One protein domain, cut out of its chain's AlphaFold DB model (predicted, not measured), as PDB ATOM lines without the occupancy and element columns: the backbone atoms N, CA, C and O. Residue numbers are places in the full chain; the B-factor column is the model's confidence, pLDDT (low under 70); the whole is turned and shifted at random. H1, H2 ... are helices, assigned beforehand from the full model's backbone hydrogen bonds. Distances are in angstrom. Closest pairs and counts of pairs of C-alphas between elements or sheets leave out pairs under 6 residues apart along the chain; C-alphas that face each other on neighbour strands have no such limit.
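AT A GLANCE: This is residues 12 to 140 of the 155 residues of the protein "PBS lyase HEAT domain protein repeat-containing protein" of Bradyrhizobium oligotrophicum S58 (UniProt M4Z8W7). Look for a rounded cluster of crossed helices with H1 in its core: H5 packs on one side of H1, H6 crosses it on another, and H4 packs across it near Asp 12. The hairpin of H2 and H3 lies on the side away from H5, with H6 between H1 and H2, and residues 95 to 100 stick out as a free loop. The 129 printed residues include six named helices, H1 to H6, and no named strand: all helix, compact, radius of gyration of the C-alphas 14.1 A, spans 43 by 37 by 25 A.

IN THESE COORDINATES: Find C-alpha 12 at (31.803, 16.686, 13.191); from there H1, residues 12 to 24, runs 18.0 A. Next come H2, residues 35 to 54, 28.9 A, and H3, residues 58 to 71, 20.0 A. H4 is residues 80 to 91, 16.8 A, and H5 residues 110 to 119, 14.5 A. H6, residues 122 to 140, runs 26.9 A to C-alpha 140 at (26.187, 36.561, 27.972).

HOW THE PARTS SIT: Begin at the hub, H1. It touches H6 at a steep tilt of 60 degrees, closest C-alphas Phe 18 and Ala 128, 4.6 A. It touches H5 at 44 degrees, steep, opposite ways, closest C-alphas Ser 20 and Ala 113, 4.5 A. H4 touches H1 with residues 85 to 89 alone, closest C-alphas His 85 and Asp 12, 6.5 A. H6 touches H2, closest C-alphas Phe 135 and Gly 40, 3.9 A. H2 and H3 form a helical hairpin at a shallow tilt of 16 degrees, closest C-alphas Ile 52 and Leu 61, 5.9 A; H2 touches H3 with residues 45 to 52 alone. H3 touches H4 at 89 degrees, about perpendicular, closest C-alphas Leu 71 and Phe 82, 4.8 A. Every O i to N i+4 pair is within hydrogen-bond range in H1, H2, H3, H5 and H6; in H4 it is 6 of 8.

THE WHOLE: The C-alphas of Asn 56 and Asn 98, the two farthest apart, are 43.9 A apart. The printed part has no cut. The link from H4 to H5 is long. Look for pLDDT under 70 at residues 91 to 102 and 139 to 140.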
ATOM      1  N   ASP A  12      30.514  16.508  12.520       89.25
ATOM      2  CA  ASP A  12      31.803  16.686  13.191       89.25
ATOM      3  C   ASP A  12      32.595  17.861  12.610       89.25
ATOM      4  O   ASP A  12      33.167  18.641  13.370       89.25
ATOM      5  N   ALA A  13      32.583  18.048  11.282       88.88
ATOM      6  CA  ALA A  13      33.222  19.195  10.638       88.88
ATOM      7  C   ALA A  13      32.555  20.518  11.044       88.88
ATOM      8  O   ALA A  13      33.250  21.482  11.369       88.88
ATOM      9  N   PHE A  14      31.221  20.555  11.108       92.69
ATOM     10  CA  PHE A  14      30.487  21.706  11.630       92.69
ATOM     11  C   PHE A  14      30.831  21.982  13.097       92.69
ATOM     12  O   PHE A  14      31.136  23.120  13.446       92.69
ATOM     13  N   CYS A  15      30.840  20.958  13.955       92.00
ATOM     14  CA  CYS A  15      31.182  21.122  15.369       92.00
ATOM     15  C   CYS A  15      32.630  21.603  15.550       92.00
ATOM     16  O   CYS A  15      32.881  22.484  16.371       92.00
ATOM     17  N   ALA A  16      33.578  21.083  14.763       90.56
ATOM     18  CA  ALA A  16      34.973  21.521  14.779       90.56
ATOM     19  C   ALA A  16      35.119  22.981  14.327       90.56
ATOM     20  O   ALA A  16      35.837  23.758  14.962       90.56
ATOM     21  N   ALA A  17      34.404  23.377  13.271       92.50
ATOM     22  CA  ALA A  17      34.361  24.756  12.801       92.50
ATOM     23  C   ALA A  17      33.742  25.688  13.855       92.50
ATOM     24  O   ALA A  17      34.291  26.747  14.151       92.50
ATOM     25  N   PHE A  18      32.636  25.278  14.475       94.19
ATOM     26  CA  PHE A  18      31.973  26.020  15.543       94.19
ATOM     27  C   PHE A  18      32.891  26.227  16.757       94.19
ATOM     28  O   PHE A  18      33.056  27.357  17.213       94.19
ATOM     29  N   VAL A  19      33.556  25.171  17.235       91.75
ATOM     30  CA  VAL A  19      34.549  25.269  18.320       91.75
ATOM     31  C   VAL A  19      35.714  26.171  17.922       91.75
ATOM     32  O   VAL A  19      36.151  26.994  18.723       91.75
ATOM     33  N   SER A  20      36.191  26.073  16.681       91.88
ATOM     34  CA  SER A  20      37.255  26.948  16.186       91.88
ATOM     35  C   SER A  20      36.825  28.418  16.202       91.88
ATOM     36  O   SER A  20      37.590  29.278  16.627       91.88
ATOM     37  N   ALA A  21      35.580  28.719  15.827       93.06
ATOM     38  CA  ALA A  21      35.033  30.072  15.905       93.06
ATOM     39  C   ALA A  21      34.898  30.577  17.349       93.06
ATOM     40  O   ALA A  21      35.230  31.728  17.626       93.06
ATOM     41  N   LEU A  22      34.487  29.722  18.288       91.12
ATOM     42  CA  LEU A  22      34.455  30.066  19.710       91.12
ATOM     43  C   LEU A  22      35.852  30.388  20.255       91.12
ATOM     44  O   LEU A  22      36.037  31.424  20.889       91.12
ATOM     45  N   VAL A  23      36.841  29.537  19.967       90.31
ATOM     46  CA  VAL A  23      38.228  29.722  20.417       90.31
ATOM     47  C   VAL A  23      38.854  30.967  19.789       90.31
ATOM     48  O   VAL A  23      39.543  31.714  20.485       90.31
ATOM     49  N   ALA A  24      38.585  31.236  18.508       89.81
ATOM     50  CA  ALA A  24      39.014  32.465  17.840       89.81
ATOM     51  C   ALA A  24      38.434  33.725  18.514       89.81
ATOM     52  O   ALA A  24      39.124  34.738  18.609       89.81
ATOM     53  N   ASN A  25      37.221  33.634  19.069       88.94
ATOM     54  CA  ASN A  25      36.576  34.696  19.851       88.94
ATOM     55  C   ASN A  25      36.962  34.691  21.349       88.94
ATOM     56  O   ASN A  25      36.402  35.451  22.136       88.94
ATOM     57  N   GLY A  26      37.904  33.840  21.773       87.06
ATOM     58  CA  GLY A  26      38.386  33.763  23.158       87.06
ATOM     59  C   GLY A  26      37.563  32.870  24.094       87.06
ATOM     60  O   GLY A  26      37.867  32.791  25.284       87.06
ATOM     61  N   ILE A  27      36.551  32.157  23.589       88.81
ATOM     62  CA  ILE A  27      35.773  31.180  24.360       88.81
ATOM     63  C   ILE A  27      36.463  29.818  24.263       88.81
ATOM     64  O   ILE A  27      36.293  29.069  23.303       88.81
ATOM     65  N   THR A  28      37.243  29.480  25.286       86.75
ATOM     66  CA  THR A  28      38.016  28.225  25.350       86.75
ATOM     67  C   THR A  28      37.356  27.151  26.207       86.75
ATOM     68  O   THR A  28      37.852  26.024  26.281       86.75
ATOM     69  N   SER A  29      36.222  27.461  26.842       87.00
ATOM     70  CA  SER A  29      35.461  26.485  27.613       87.00
ATOM     71  C   SER A  29      33.958  26.737  27.608       87.00
ATOM     72  O   SER A  29      33.520  27.884  27.661       87.00
ATOM     73  N   ILE A  30      33.174  25.660  27.626       87.44
ATOM     74  CA  ILE A  30      31.714  25.679  27.757       87.44
ATOM     75  C   ILE A  30      31.320  24.758  28.903       87.44
ATOM     76  O   ILE A  30      31.792  23.633  28.964       87.44
ATOM     77  N   ARG A  31      30.380  25.176  29.753       87.19
ATOM     78  CA  ARG A  31      29.715  24.292  30.720       87.19
ATOM     79  C   ARG A  31      28.354  23.862  30.168       87.19
ATOM     80  O   ARG A  31      27.396  24.613  30.353       87.19
ATOM     81  N   PRO A  32      28.202  22.705  29.501       85.19
ATOM     82  CA  PRO A  32      27.023  22.430  28.667       85.19
ATOM     83  C   PRO A  32      25.702  22.387  29.433       85.19
ATOM     84  O   PRO A  32      24.660  22.807  28.939       85.19
ATOM     85  N   ARG A  33      25.762  21.951  30.695       84.38
ATOM     86  CA  ARG A  33      24.597  21.881  31.583       84.38
ATOM     87  C   ARG A  33      24.199  23.227  32.193       84.38
ATOM     88  O   ARG A  33      23.187  23.289  32.884       84.38
ATOM     89  N   SER A  34      24.973  24.289  31.971       85.50
ATOM     90  CA  SER A  34      24.618  25.633  32.435       85.50
ATOM     91  C   SER A  34      23.450  26.208  31.629       85.50
ATOM     92  O   SER A  34      23.272  25.900  30.449       85.50
ATOM     93  N   GLY A  35      22.655  27.081  32.255       85.56
ATOM     94  CA  GLY A  35      21.553  27.761  31.568       85.56
ATOM     95  C   GLY A  35      22.026  28.617  30.387       85.56
ATOM     96  O   GLY A  35      21.347  28.664  29.364       85.56
ATOM     97  N   SER A  36      23.204  29.241  30.493       86.75
ATOM     98  CA  SER A  36      23.812  30.024  29.408       86.75
ATOM     99  C   SER A  36      24.205  29.153  28.220       86.75
ATOM    100  O   SER A  36      23.839  29.481  27.095       86.75
ATOM    101  N   ALA A  37      24.862  28.012  28.449       88.38
ATOM    102  CA  ALA A  37      25.217  27.095  27.369       88.38
ATOM    103  C   ALA A  37      23.980  26.508  26.679       88.38
ATOM    104  O   ALA A  37      23.936  26.475  25.456       88.38
ATOM    105  N   ARG A  38      22.941  26.123  27.436       90.38
ATOM    106  CA  ARG A  38      21.679  25.625  26.856       90.38
ATOM    107  C   ARG A  38      20.993  26.656  25.960       90.38
ATOM    108  O   ARG A  38      20.516  26.299  24.886       90.38
ATOM    109  N   ARG A  39      20.966  27.930  26.371       89.75
ATOM    110  CA  ARG A  39      20.465  29.026  25.522       89.75
ATOM    111  C   ARG A  39      21.343  29.233  24.295       89.75
ATOM    112  O   ARG A  39      20.812  29.390  23.203       89.75
ATOM    113  N   GLY A  40      22.661  29.181  24.463       91.62
ATOM    114  CA  GLY A  40      23.598  29.259  23.350       91.62
ATOM    115  C   GLY A  40      23.390  28.126  22.338       91.62
ATOM    116  O   GLY A  40      23.348  28.382  21.141       91.62
ATOM    117  N   PHE A  41      23.182  26.885  22.788       93.31
ATOM    118  CA  PHE A  41      22.868  25.762  21.899       93.31
ATOM    119  C   PHE A  41      21.541  25.970  21.168       93.31
ATOM    120  O   PHE A  41      21.480  25.775  19.956       93.31
ATOM    121  N   GLN A  42      20.507  26.450  21.864       93.75
ATOM    122  CA  GLN A  42      19.248  26.816  21.217       93.75
ATOM    123  C   GLN A  42      19.449  27.915  20.161       93.75
ATOM    124  O   GLN A  42      18.857  27.846  19.088       93.75
ATOM    125  N   ALA A  43      20.301  28.907  20.428       92.44
ATOM    126  CA  ALA A  43      20.623  29.976  19.484       92.44
ATOM    127  C   ALA A  43      21.292  29.441  18.211       92.44
ATOM    128  O   ALA A  43      20.930  29.837  17.103       92.44
ATOM    129  N   VAL A  44      22.213  28.483  18.363       94.19
ATOM    130  CA  VAL A  44      22.834  27.778  17.233       94.19
ATOM    131  C   VAL A  44      21.774  27.056  16.397       94.19
ATOM    132  O   VAL A  44      21.779  27.185  15.174       94.19
ATOM    133  N   LEU A  45      20.827  26.355  17.029       94.81
ATOM    134  CA  LEU A  45      19.741  25.677  16.312       94.81
ATOM    135  C   LEU A  45      18.808  26.659  15.598       94.81
ATOM    136  O   LEU A  45      18.506  26.456  14.427       94.81
ATOM    137  N   ASN A  46      18.417  27.755  16.250       93.44
ATOM    138  CA  ASN A  46      17.596  28.798  15.628       93.44
ATOM    139  C   ASN A  46      18.304  29.410  14.409       93.44
ATOM    140  O   ASN A  46      17.671  29.725  13.400       93.44
ATOM    141  N   LYS A  47      19.632  29.564  14.484       92.62
ATOM    142  CA  LYS A  47      20.435  30.046  13.363       92.62
ATOM    143  C   LYS A  47      20.449  29.050  12.204       92.62
ATOM    144  O   LYS A  47      20.307  29.476  11.056       92.62
ATOM    145  N   LEU A  48      20.599  27.756  12.493       93.38
ATOM    146  CA  LEU A  48      20.494  26.696  11.487       93.38
ATOM    147  C   LEU A  48      19.101  26.689  10.847       93.38
ATOM    148  O   LEU A  48      19.015  26.702   9.625       93.38
ATOM    149  N   ASP A  49      18.033  26.766  11.645       94.12
ATOM    150  CA  ASP A  49      16.645  26.805  11.164       94.12
ATOM    151  C   ASP A  49      16.402  28.000  10.223       94.12
ATOM    152  O   ASP A  49      15.789  27.843   9.165       94.12
ATOM    153  N   LYS A  50      16.949  29.181  10.544       93.38
ATOM    154  CA  LYS A  50      16.874  30.358   9.665       93.38
ATOM    155  C   LYS A  50      17.557  30.120   8.315       93.38
ATOM    156  O   LYS A  50      16.981  30.419   7.276       93.38
ATOM    157  N   ILE A  51      18.768  29.566   8.319       91.12
ATOM    158  CA  ILE A  51      19.516  29.320   7.077       91.12
ATOM    159  C   ILE A  51      18.851  28.227   6.241       91.12
ATOM    160  O   ILE A  51      18.810  28.339   5.020       91.12
ATOM    161  N   ILE A  52      18.314  27.190   6.885       92.56
ATOM    162  CA  ILE A  52      17.530  26.130   6.240       92.56
ATOM    163  C   ILE A  52      16.330  26.739   5.508       92.56
ATOM    164  O   ILE A  52      16.111  26.416   4.345       92.56
ATOM    165  N   ALA A  53      15.599  27.660   6.144       91.88
ATOM    166  CA  ALA A  53      14.455  28.333   5.529       91.88
ATOM    167  C   ALA A  53      14.837  29.245   4.343       91.88
ATOM    168  O   ALA A  53      14.032  29.444   3.437       91.88
ATOM    169  N   GLU A  54      16.053  29.796   4.344       91.44
ATOM    170  CA  GLU A  54      16.565  30.695   3.298       91.44
ATOM    171  C   GLU A  54      17.320  29.952   2.172       91.44
ATOM    172  O   GLU A  54      17.615  30.535   1.125       91.44
ATOM    173  N   THR A  55      17.646  28.669   2.358       88.62
ATOM    174  CA  THR A  55      18.450  27.880   1.411       88.62
ATOM    175  C   THR A  55      17.571  27.205   0.359       88.62
ATOM    176  O   THR A  55      16.755  26.345   0.673       88.62
ATOM    177  N   ASN A  56      17.808  27.530  -0.915       87.44
ATOM    178  CA  ASN A  56      17.132  26.899  -2.059       87.44
ATOM    179  C   ASN A  56      17.926  25.737  -2.685       87.44
ATOM    180  O   ASN A  56      17.422  25.047  -3.571       87.44
ATOM    181  N   ASP A  57      19.170  25.529  -2.248       89.19
ATOM    182  CA  ASP A  57      20.018  24.438  -2.719       89.19
ATOM    183  C   ASP A  57      19.686  23.131  -1.984       89.19
ATOM    184  O   ASP A  57      19.829  23.050  -0.764       89.19
ATOM    185  N   LYS A  58      19.235  22.112  -2.725       86.81
ATOM    186  CA  LYS A  58      18.705  20.865  -2.149       86.81
ATOM    187  C   LYS A  58      19.764  20.045  -1.418       86.81
ATOM    188  O   LYS A  58      19.456  19.494  -0.363       86.81
ATOM    189  N   ASP A  59      20.975  19.982  -1.961       83.88
ATOM    190  CA  ASP A  59      22.053  19.178  -1.382       83.88
ATOM    191  C   ASP A  59      22.486  19.783  -0.047       83.88
ATOM    192  O   ASP A  59      22.487  19.110   0.984       83.88
ATOM    193  N   THR A  60      22.687  21.102  -0.012       87.12
ATOM    194  CA  THR A  60      22.987  21.771   1.253       87.12
ATOM    195  C   THR A  60      21.825  21.726   2.239       87.12
ATOM    196  O   THR A  60      22.034  21.590   3.445       87.12
ATOM    197  N   LEU A  61      20.589  21.874   1.762       89.81
ATOM    198  CA  LEU A  61      19.417  21.799   2.626       89.81
ATOM    199  C   LEU A  61      19.390  20.464   3.378       89.81
ATOM    200  O   LEU A  61      19.134  20.442   4.583       89.81
ATOM    201  N   TYR A  62      19.698  19.366   2.684       89.50
ATOM    202  CA  TYR A  62      19.765  18.040   3.282       89.50
ATOM    203  C   TYR A  62      20.858  17.944   4.358       89.50
ATOM    204  O   TYR A  62      20.580  17.488   5.472       89.50
ATOM    205  N   ASP A  63      22.064  18.433   4.074       89.50
ATOM    206  CA  ASP A  63      23.175  18.425   5.034       89.50
ATOM    207  C   ASP A  63      22.867  19.260   6.283       89.50
ATOM    208  O   ASP A  63      23.066  18.810   7.418       89.50
ATOM    209  N   LEU A  64      22.302  20.455   6.097       91.44
ATOM    210  CA  LEU A  64      21.901  21.335   7.192       91.44
ATOM    211  C   LEU A  64      20.796  20.711   8.047       91.44
ATOM    212  O   LEU A  64      20.872  20.770   9.275       91.44
ATOM    213  N   LEU A  65      19.796  20.077   7.427       92.94
ATOM    214  CA  LEU A  65      18.738  19.361   8.144       92.94
ATOM    215  C   LEU A  65      19.300  18.196   8.957       92.94
ATOM    216  O   LEU A  65      18.871  17.983  10.093       92.94
ATOM    217  N   LYS A  66      20.277  17.462   8.414       92.56
ATOM    218  CA  LYS A  66      20.951  16.368   9.120       92.56
ATOM    219  C   LYS A  66      21.715  16.882  10.339       92.56
ATOM    220  O   LYS A  66      21.555  16.329  11.426       92.56
ATOM    221  N   ILE A  67      22.478  17.968  10.186       93.44
ATOM    222  CA  ILE A  67      23.175  18.627  11.299       93.44
ATOM    223  C   ILE A  67      22.179  19.087  12.355       93.44
ATOM    224  O   ILE A  67      22.275  18.690  13.514       93.44
ATOM    225  N   ARG A  68      21.179  19.870  11.949       94.62
ATOM    226  CA  ARG A  68      20.160  20.412  12.847       94.62
ATOM    227  C   ARG A  68      19.449  19.307  13.620       94.62
ATOM    228  O   ARG A  68      19.279  19.426  14.827       94.62
ATOM    229  N   THR A  69      19.052  18.231  12.946       93.00
ATOM    230  CA  THR A  69      18.358  17.095  13.573       93.00
ATOM    231  C   THR A  69      19.252  16.364  14.571       93.00
ATOM    232  O   THR A  69      18.788  16.014  15.651       93.00
ATOM    233  N   SER A  70      20.534  16.175  14.251       92.75
ATOM    234  CA  SER A  70      21.484  15.511  15.149       92.75
ATOM    235  C   SER A  70      21.784  16.331  16.405       92.75
ATOM    236  O   SER A  70      21.949  15.766  17.485       92.75
ATOM    237  N   LEU A  71      21.849  17.659  16.276       93.25
ATOM    238  CA  LEU A  71      22.175  18.578  17.372       93.25
ATOM    239  C   LEU A  71      20.950  19.032  18.183       93.25
ATOM    240  O   LEU A  71      21.111  19.695  19.209       93.25
ATOM    241  N   ALA A  72      19.739  18.701  17.726       92.12
ATOM    242  CA  ALA A  72      18.497  19.043  18.402       92.12
ATOM    243  C   ALA A  72      18.437  18.441  19.817       92.12
ATOM    244  O   ALA A  72      18.973  17.350  20.052       92.12
ATOM    245  N   PRO A  73      17.767  19.117  20.768       91.94
ATOM    246  CA  PRO A  73      17.573  18.552  22.088       91.94
ATOM    247  C   PRO A  73      16.721  17.279  22.012       91.94
ATOM    248  O   PRO A  73      15.777  17.184  21.225       91.94
ATOM    249  N   GLY A  74      17.036  16.306  22.866       87.62
ATOM    250  CA  GLY A  74      16.216  15.114  23.043       87.62
ATOM    251  C   GLY A  74      14.873  15.429  23.709       87.62
ATOM    252  O   GLY A  74      14.608  16.553  24.137       87.62
ATOM    253  N   LEU A  75      14.032  14.405  23.882       83.31
ATOM    254  CA  LEU A  75      12.706  14.537  24.514       83.31
ATOM    255  C   LEU A  75      12.754  15.126  25.936       83.31
ATOM    256  O   LEU A  75      11.788  15.731  26.388       83.31
ATOM    257  N   SER A  76      13.878  14.973  26.637       85.31
ATOM    258  CA  SER A  76      14.111  15.543  27.968       85.31
ATOM    259  C   SER A  76      14.597  17.002  27.950       85.31
ATOM    260  O   SER A  76      14.883  17.562  29.007       85.31
ATOM    261  N   GLY A  77      14.739  17.620  26.770       83.75
ATOM    262  CA  GLY A  77      15.318  18.957  26.602       83.75
ATOM    263  C   GLY A  77      16.843  19.006  26.777       83.75
ATOM    264  O   GLY A  77      17.426  20.086  26.864       83.75
ATOM    265  N   SER A  78      17.493  17.845  26.874       86.44
ATOM    266  CA  SER A  78      18.948  17.701  26.972       86.44
ATOM    267  C   SER A  78      19.605  17.777  25.595       86.44
ATOM    268  O   SER A  78      19.044  17.321  24.603       86.44
ATOM    269  N   TYR A  79      20.817  18.325  25.540       90.25
ATOM    270  CA  TYR A  79      21.605  18.461  24.311       90.25
ATOM    271  C   TYR A  79      22.656  17.348  24.192       90.25
ATOM    272  O   TYR A  79      23.758  17.589  23.710       90.25
ATOM    273  N   ASP A  80      22.338  16.131  24.643       87.69
ATOM    274  CA  ASP A  80      23.319  15.052  24.835       87.69
ATOM    275  C   ASP A  80      24.124  14.729  23.564       87.69
ATOM    276  O   ASP A  80      25.337  14.544  23.638       87.69
ATOM    277  N   ASN A  81      23.487  14.737  22.388       89.38
ATOM    278  CA  ASN A  81      24.177  14.510  21.114       89.38
ATOM    279  C   ASN A  81      25.135  15.653  20.762       89.38
ATOM    280  O   ASN A  81      26.266  15.413  20.343       89.38
ATOM    281  N   PHE A  82      24.708  16.902  20.960       90.19
ATOM    282  CA  PHE A  82      25.570  18.060  20.729       90.19
ATOM    283  C   PHE A  82      26.760  18.022  21.698       90.19
ATOM    284  O   PHE A  82      27.912  18.152  21.286       90.19
ATOM    285  N   GLU A  83      26.505  17.739  22.976       89.00
ATOM    286  CA  GLU A  83      27.547  17.535  23.979       89.00
ATOM    287  C   GLU A  83      28.513  16.411  23.590       89.00
ATOM    288  O   GLU A  83      29.723  16.579  23.738       89.00
ATOM    289  N   ALA A  84      28.011  15.288  23.070       87.75
ATOM    290  CA  ALA A  84      28.829  14.163  22.635       87.75
ATOM    291  C   ALA A  84      29.769  14.544  21.482       87.75
ATOM    292  O   ALA A  84      30.966  14.264  21.571       87.75
ATOM    293  N   HIS A  85      29.275  15.249  20.457       88.81
ATOM    294  CA  HIS A  85      30.121  15.741  19.364       88.81
ATOM    295  C   HIS A  85      31.186  16.723  19.870       88.81
ATOM    296  O   HIS A  85      32.362  16.592  19.531       88.81
ATOM    297  N   LEU A  86      30.823  17.662  20.753       88.19
ATOM    298  CA  LEU A  86      31.793  18.599  21.328       88.19
ATOM    299  C   LEU A  86      32.834  17.895  22.217       88.19
ATOM    300  O   LEU A  86      34.007  18.270  22.201       88.19
ATOM    301  N   ARG A  87      32.441  16.856  22.966       85.62
ATOM    302  CA  ARG A  87      33.367  16.016  23.746       85.62
ATOM    303  C   ARG A  87      34.305  15.212  22.849       85.62
ATOM    304  O   ARG A  87      35.486  15.116  23.169       85.62
ATOM    305  N   GLY A  88      33.823  14.703  21.716       81.31
ATOM    306  CA  GLY A  88      34.658  14.022  20.719       81.31
ATOM    307  C   GLY A  88      35.793  14.907  20.186       81.31
ATOM    308  O   GLY A  88      36.893  14.429  19.903       81.31
ATOM    309  N   LEU A  89      35.590  16.226  20.149       78.94
ATOM    310  CA  LEU A  89      36.638  17.177  19.766       78.94
ATOM    311  C   LEU A  89      37.698  17.382  20.860       78.94
ATOM    312  O   LEU A  89      38.830  17.751  20.549       78.94
ATOM    313  N   GLN A  90      37.387  17.090  22.129       72.31
ATOM    314  CA  GLN A  90      38.374  17.147  23.214       72.31
ATOM    315  C   GLN A  90      39.413  16.023  23.101       72.31
ATOM    316  O   GLN A  90      40.590  16.238  23.394       72.31
ATOM    317  N   THR A  91      39.002  14.837  22.638       56.12
ATOM    318  CA  THR A  91      39.879  13.656  22.532       56.12
ATOM    319  C   THR A  91      40.973  13.779  21.473       56.12
ATOM    320  O   THR A  91      41.990  13.102  21.584       56.12
ATOM    321  N   SER A  92      40.824  14.675  20.493       52.41
ATOM    322  CA  SER A  92      41.858  14.910  19.476       52.41
ATOM    323  C   SER A  92      43.006  15.808  19.978       52.41
ATOM    324  O   SER A  92      44.052  15.873  19.341       52.41
ATOM    325  N   MET A  93      42.858  16.496  21.126       50.59
ATOM    326  CA  MET A  93      43.857  17.482  21.585       50.59
ATOM    327  C   MET A  93      44.142  17.512  23.097       50.59
ATOM    328  O   MET A  93      44.921  18.356  23.543       50.59
ATOM    329  N   VAL A  94      43.579  16.608  23.910       42.16
ATOM    330  CA  VAL A  94      43.894  16.543  25.350       42.16
ATOM    331  C   VAL A  94      44.005  15.101  25.848       42.16
ATOM    332  O   VAL A  94      43.041  14.341  25.863       42.16
ATOM    333  N   SER A  95      45.201  14.746  26.317       39.00
ATOM    334  CA  SER A  95      45.504  13.473  26.970       39.00
ATOM    335  C   SER A  95      45.121  13.546  28.456       39.00
ATOM    336  O   SER A  95      45.970  13.824  29.292       39.00
ATOM    337  N   SER A  96      43.833  13.405  28.794       40.84
ATOM    338  CA  SER A  96      43.365  12.877  30.097       40.84
ATOM    339  C   SER A  96      41.825  12.866  30.164       40.84
ATOM    340  O   SER A  96      41.208  13.936  30.155       40.84
ATOM    341  N   PRO A  97      41.170  11.694  30.257       47.88
ATOM    342  CA  PRO A  97      39.724  11.599  30.388       47.88
ATOM    343  C   PRO A  97      39.347  11.597  31.874       47.88
ATOM    344  O   PRO A  97      39.340  10.547  32.515       47.88
ATOM    345  N   ASN A  98      39.015  12.758  32.444       47.53
ATOM    346  CA  ASN A  98      38.312  12.786  33.729       47.53
ATOM    347  C   ASN A  98      36.810  13.069  33.501       47.53
ATOM    348  O   ASN A  98      36.449  14.184  33.115       47.53
ATOM    349  N   PRO A  99      35.915  12.098  33.757       47.31
ATOM    350  CA  PRO A  99      34.466  12.265  33.613       47.31
ATOM    351  C   PRO A  99      33.842  13.275  34.600       47.31
ATOM    352  O   PRO A  99      32.671  13.617  34.454       47.31
ATOM    353  N   ALA A 100      34.608  13.800  35.565       47.97
ATOM    354  CA  ALA A 100      34.171  14.862  36.474       47.97
ATOM    355  C   ALA A 100      34.188  16.279  35.856       47.97
ATOM    356  O   ALA A 100      33.741  17.232  36.497       47.97
ATOM    357  N   PHE A 101      34.678  16.456  34.621       54.88
ATOM    358  CA  PHE A 101      34.655  17.762  33.963       54.88
ATOM    359  C   PHE A 101      33.240  18.102  33.466       54.88
ATOM    360  O   PHE A 101      32.814  17.743  32.362       54.88
ATOM    361  N   ALA A 102      32.516  18.844  34.308       67.94
ATOM    362  CA  ALA A 102      31.294  19.562  33.942       67.94
ATOM    363  C   ALA A 102      31.512  20.541  32.771       67.94
ATOM    364  O   ALA A 102      30.545  20.912  32.105       67.94
ATOM    365  N   ASP A 103      32.769  20.909  32.512       79.38
ATOM    366  CA  ASP A 103      33.175  21.862  31.490       79.38
ATOM    367  C   ASP A 103      33.879  21.155  30.327       79.38
ATOM    368  O   ASP A 103      34.807  20.366  30.507       79.38
ATOM    369  N   LEU A 104      33.472  21.496  29.113       83.81
ATOM    370  CA  LEU A 104      34.207  21.236  27.886       83.81
ATOM    371  C   LEU A 104      35.299  22.291  27.771       83.81
ATOM    372  O   LEU A 104      35.003  23.480  27.808       83.81
ATOM    373  N   ARG A 105      36.552  21.863  27.644       83.75
ATOM    374  CA  ARG A 105      37.722  22.723  27.433       83.75
ATOM    375  C   ARG A 105      38.338  22.428  26.075       83.75
ATOM    376  O   ARG A 105      38.509  21.258  25.726       83.75
ATOM    377  N   PHE A 106      38.697  23.484  25.360       84.50
ATOM    378  CA  PHE A 106      39.278  23.446  24.025       84.50
ATOM    379  C   PHE A 106      40.705  23.999  24.093       84.50
ATOM    380  O   PHE A 106      40.916  25.208  24.171       84.50
ATOM    381  N   ASN A 107      41.699  23.107  24.089       78.56
ATOM    382  CA  ASN A 107      43.118  23.463  24.211       78.56
ATOM    383  C   ASN A 107      43.736  23.774  22.841       78.56
ATOM    384  O   ASN A 107      44.704  23.147  22.419       78.56
ATOM    385  N   VAL A 108      43.139  24.725  22.133       81.88
ATOM    386  CA  VAL A 108      43.572  25.153  20.801       81.88
ATOM    387  C   VAL A 108      43.974  26.617  20.870       81.88
ATOM    388  O   VAL A 108      43.321  27.405  21.553       81.88
ATOM    389  N   SER A 109      45.053  27.002  20.188       85.75
ATOM    390  CA  SER A 109      45.416  28.416  20.118       85.75
ATOM    391  C   SER A 109      44.417  29.183  19.235       85.75
ATOM    392  O   SER A 109      43.981  28.655  18.208       85.75
ATOM    393  N   PRO A 110      44.097  30.450  19.555       87.69
ATOM    394  CA  PRO A 110      43.246  31.280  18.699       87.69
ATOM    395  C   PRO A 110      43.761  31.393  17.260       87.69
ATOM    396  O   PRO A 110      42.978  31.363  16.317       87.69
ATOM    397  N   SER A 111      45.085  31.440  17.071       89.19
ATOM    398  CA  SER A 111      45.712  31.484  15.743       89.19
ATOM    399  C   SER A 111      45.495  30.203  14.935       89.19
ATOM    400  O   SER A 111      45.223  30.269  13.734       89.19
ATOM    401  N   TYR A 112      45.580  29.035  15.580       87.38
ATOM    402  CA  TYR A 112      45.298  27.758  14.928       87.38
ATOM    403  C   TYR A 112      43.813  27.636  14.596       87.38
ATOM    404  O   TYR A 112      43.461  27.234  13.491       87.38
ATOM    405  N   ALA A 113      42.943  28.028  15.528       89.12
ATOM    406  CA  ALA A 113      41.501  28.016  15.335       89.12
ATOM    407  C   ALA A 113      41.080  28.916  14.159       89.12
ATOM    408  O   ALA A 113      40.324  28.486  13.288       89.12
ATOM    409  N   GLN A 114      41.650  30.121  14.061       89.69
ATOM    410  CA  GLN A 114      41.445  31.005  12.916       89.69
ATOM    411  C   GLN A 114      41.944  30.374  11.609       89.69
ATOM    412  O   GLN A 114      41.213  30.341  10.625       89.69
ATOM    413  N   SER A 115      43.142  29.784  11.615       88.50
ATOM    414  CA  SER A 115      43.690  29.104  10.433       88.50
ATOM    415  C   SER A 115      42.823  27.924   9.977       88.50
ATOM    416  O   SER A 115      42.703  27.676   8.779       88.50
ATOM    417  N   ALA A 116      42.210  27.186  10.908       87.75
ATOM    418  CA  ALA A 116      41.278  26.108  10.587       87.75
ATOM    419  C   ALA A 116      40.003  26.647   9.916       87.75
ATOM    420  O   ALA A 116      39.525  26.057   8.951       87.75
ATOM    421  N   LEU A 117      39.494  27.797  10.373       89.25
ATOM    422  CA  LEU A 117      38.350  28.474   9.755       89.25
ATOM    423  C   LEU A 117      38.654  29.021   8.361       89.25
ATOM    424  O   LEU A 117      37.749  29.066   7.532       89.25
ATOM    425  N   ASP A 118      39.883  29.462   8.115       89.69
ATOM    426  CA  ASP A 118      40.287  30.047   6.833       89.69
ATOM    427  C   ASP A 118      40.525  28.979   5.750       89.69
ATOM    428  O   ASP A 118      40.515  29.290   4.562       89.69
ATOM    429  N   ARG A 119      40.717  27.715   6.152       87.88
ATOM    430  CA  ARG A 119      40.837  26.555   5.248       87.88
ATOM    431  C   ARG A 119      39.495  25.944   4.851       87.88
ATOM    432  O   ARG A 119      39.455  25.159   3.912       87.88
ATOM    433  N   LEU A 120      38.434  26.247   5.594       86.25
ATOM    434  CA  LEU A 120      37.083  25.809   5.262       86.25
ATOM    435  C   LEU A 120      36.531  26.646   4.113       86.25
ATOM    436  O   LEU A 120      36.845  27.833   3.994       86.25
ATOM    437  N   ASP A 121      35.621  26.057   3.335       89.00
ATOM    438  CA  ASP A 121      34.815  26.830   2.399       89.00
ATOM    439  C   ASP A 121      34.183  28.028   3.095       89.00
ATOM    440  O   ASP A 121      33.645  27.934   4.207       89.00
ATOM    441  N   LYS A 122      34.218  29.167   2.398       88.19
ATOM    442  CA  LYS A 122      33.774  30.458   2.928       88.19
ATOM    443  C   LYS A 122      32.391  30.364   3.569       88.19
ATOM    444  O   LYS A 122      32.193  30.857   4.675       88.19
ATOM    445  N   ARG A 123      31.467  29.660   2.914       88.38
ATOM    446  CA  ARG A 123      30.106  29.423   3.403       88.38
ATOM    447  C   ARG A 123      30.080  28.746   4.776       88.38
ATOM    448  O   ARG A 123      29.354  29.183   5.665       88.38
ATOM    449  N   TRP A 124      30.852  27.676   4.949       89.94
ATOM    450  CA  TRP A 124      30.892  26.899   6.186       89.94
ATOM    451  C   TRP A 124      31.617  27.642   7.306       89.94
ATOM    452  O   TRP A 124      31.169  27.627   8.453       89.94
ATOM    453  N   SER A 125      32.680  28.366   6.956       90.88
ATOM    454  CA  SER A 125      33.383  29.274   7.865       90.88
ATOM    455  C   SER A 125      32.457  30.384   8.378       90.88
ATOM    456  O   SER A 125      32.378  30.624   9.584       90.88
ATOM    457  N   GLU A 126      31.698  31.031   7.490       92.69
ATOM    458  CA  GLU A 126      30.729  32.076   7.843       92.69
ATOM    459  C   GLU A 126      29.579  31.536   8.696       92.69
ATOM    460  O   GLU A 126      29.189  32.176   9.676       92.69
ATOM    461  N   LEU A 127      29.078  30.338   8.376       91.62
ATOM    462  CA  LEU A 127      28.073  29.654   9.182       91.62
ATOM    463  C   LEU A 127      28.571  29.420  10.612       91.62
ATOM    464  O   LEU A 127      27.908  29.826  11.567       91.62
ATOM    465  N   ALA A 128      29.747  28.810  10.763       93.00
ATOM    466  CA  ALA A 128      30.331  28.519  12.067       93.00
ATOM    467  C   ALA A 128      30.596  29.796  12.880       93.00
ATOM    468  O   ALA A 128      30.230  29.865  14.054       93.00
ATOM    469  N   LYS A 129      31.156  30.836  12.245       93.81
ATOM    470  CA  LYS A 129      31.383  32.152  12.865       93.81
ATOM    471  C   LYS A 129      30.076  32.799  13.315       93.81
ATOM    472  O   LYS A 129      29.990  33.295  14.438       93.81
ATOM    473  N   SER A 130      29.040  32.766  12.475       93.00
ATOM    474  CA  SER A 130      27.733  33.308  12.845       93.00
ATOM    475  C   SER A 130      27.096  32.516  13.983       93.00
ATOM    476  O   SER A 130      26.549  33.136  14.887       93.00
ATOM    477  N   ALA A 131      27.165  31.184  13.969       92.75
ATOM    478  CA  ALA A 131      26.625  30.346  15.037       92.75
ATOM    479  C   ALA A 131      27.350  30.582  16.375       92.75
ATOM    480  O   ALA A 131      26.701  30.713  17.411       92.75
ATOM    481  N   ALA A 132      28.682  30.706  16.358       92.81
ATOM    482  CA  ALA A 132      29.480  31.035  17.541       92.81
ATOM    483  C   ALA A 132      29.131  32.414  18.116       92.81
ATOM    484  O   ALA A 132      29.039  32.568  19.334       92.81
ATOM    485  N   LYS A 133      28.873  33.403  17.253       92.62
ATOM    486  CA  LYS A 133      28.427  34.734  17.679       92.62
ATOM    487  C   LYS A 133      27.062  34.691  18.375       92.62
ATOM    488  O   LYS A 133      26.911  35.279  19.439       92.62
ATOM    489  N   GLU A 134      26.087  33.975  17.813       90.06
ATOM    490  CA  GLU A 134      24.758  33.813  18.430       90.06
ATOM    491  C   GLU A 134      24.848  33.084  19.781       90.06
ATOM    492  O   GLU A 134      24.213  33.487  20.758       90.06
ATOM    493  N   PHE A 135      25.695  32.048  19.861       90.94
ATOM    494  CA  PHE A 135      25.987  31.345  21.111       90.94
ATOM    495  C   PHE A 135      26.523  32.303  22.185       90.94
ATOM    496  O   PHE A 135      26.075  32.271  23.331       90.94
ATOM    497  N   GLU A 136      27.475  33.164  21.821       88.12
ATOM    498  CA  GLU A 136      28.086  34.130  22.731       88.12
ATOM    499  C   GLU A 136      27.091  35.192  23.218       88.12
ATOM    500  O   GLU A 136      27.026  35.452  24.422       88.12
ATOM    501  N   MET A 137      26.314  35.794  22.311       80.12
ATOM    502  CA  MET A 137      25.378  36.876  22.646       80.12
ATOM    503  C   MET A 137      24.335  36.403  23.668       80.12
ATOM    504  O   MET A 137      24.234  36.971  24.757       80.12
ATOM    505  N   LEU A 138      23.661  35.284  23.390       74.44
ATOM    506  CA  LEU A 138      22.627  34.733  24.277       74.44
ATOM    507  C   LEU A 138      23.192  33.980  25.492       74.44
ATOM    508  O   LEU A 138      22.503  33.795  26.506       74.44
ATOM    509  N   GLY A 139      24.460  33.569  25.425       64.44
ATOM    510  CA  GLY A 139      25.210  33.081  26.576       64.44
ATOM    511  C   GLY A 139      25.477  34.188  27.601       64.44
ATOM    512  O   GLY A 139      25.338  33.946  28.802       64.44
ATOM    513  N   LYS A 140      25.807  35.405  27.137       63.84
ATOM    514  CA  LYS A 140      26.187  36.561  27.972       63.84
ATOM    515  C   LYS A 140      25.004  37.354  28.537       63.84
ATOM    516  O   LYS A 140      25.084  37.784  29.688       63.84
TER     517      LYS A 140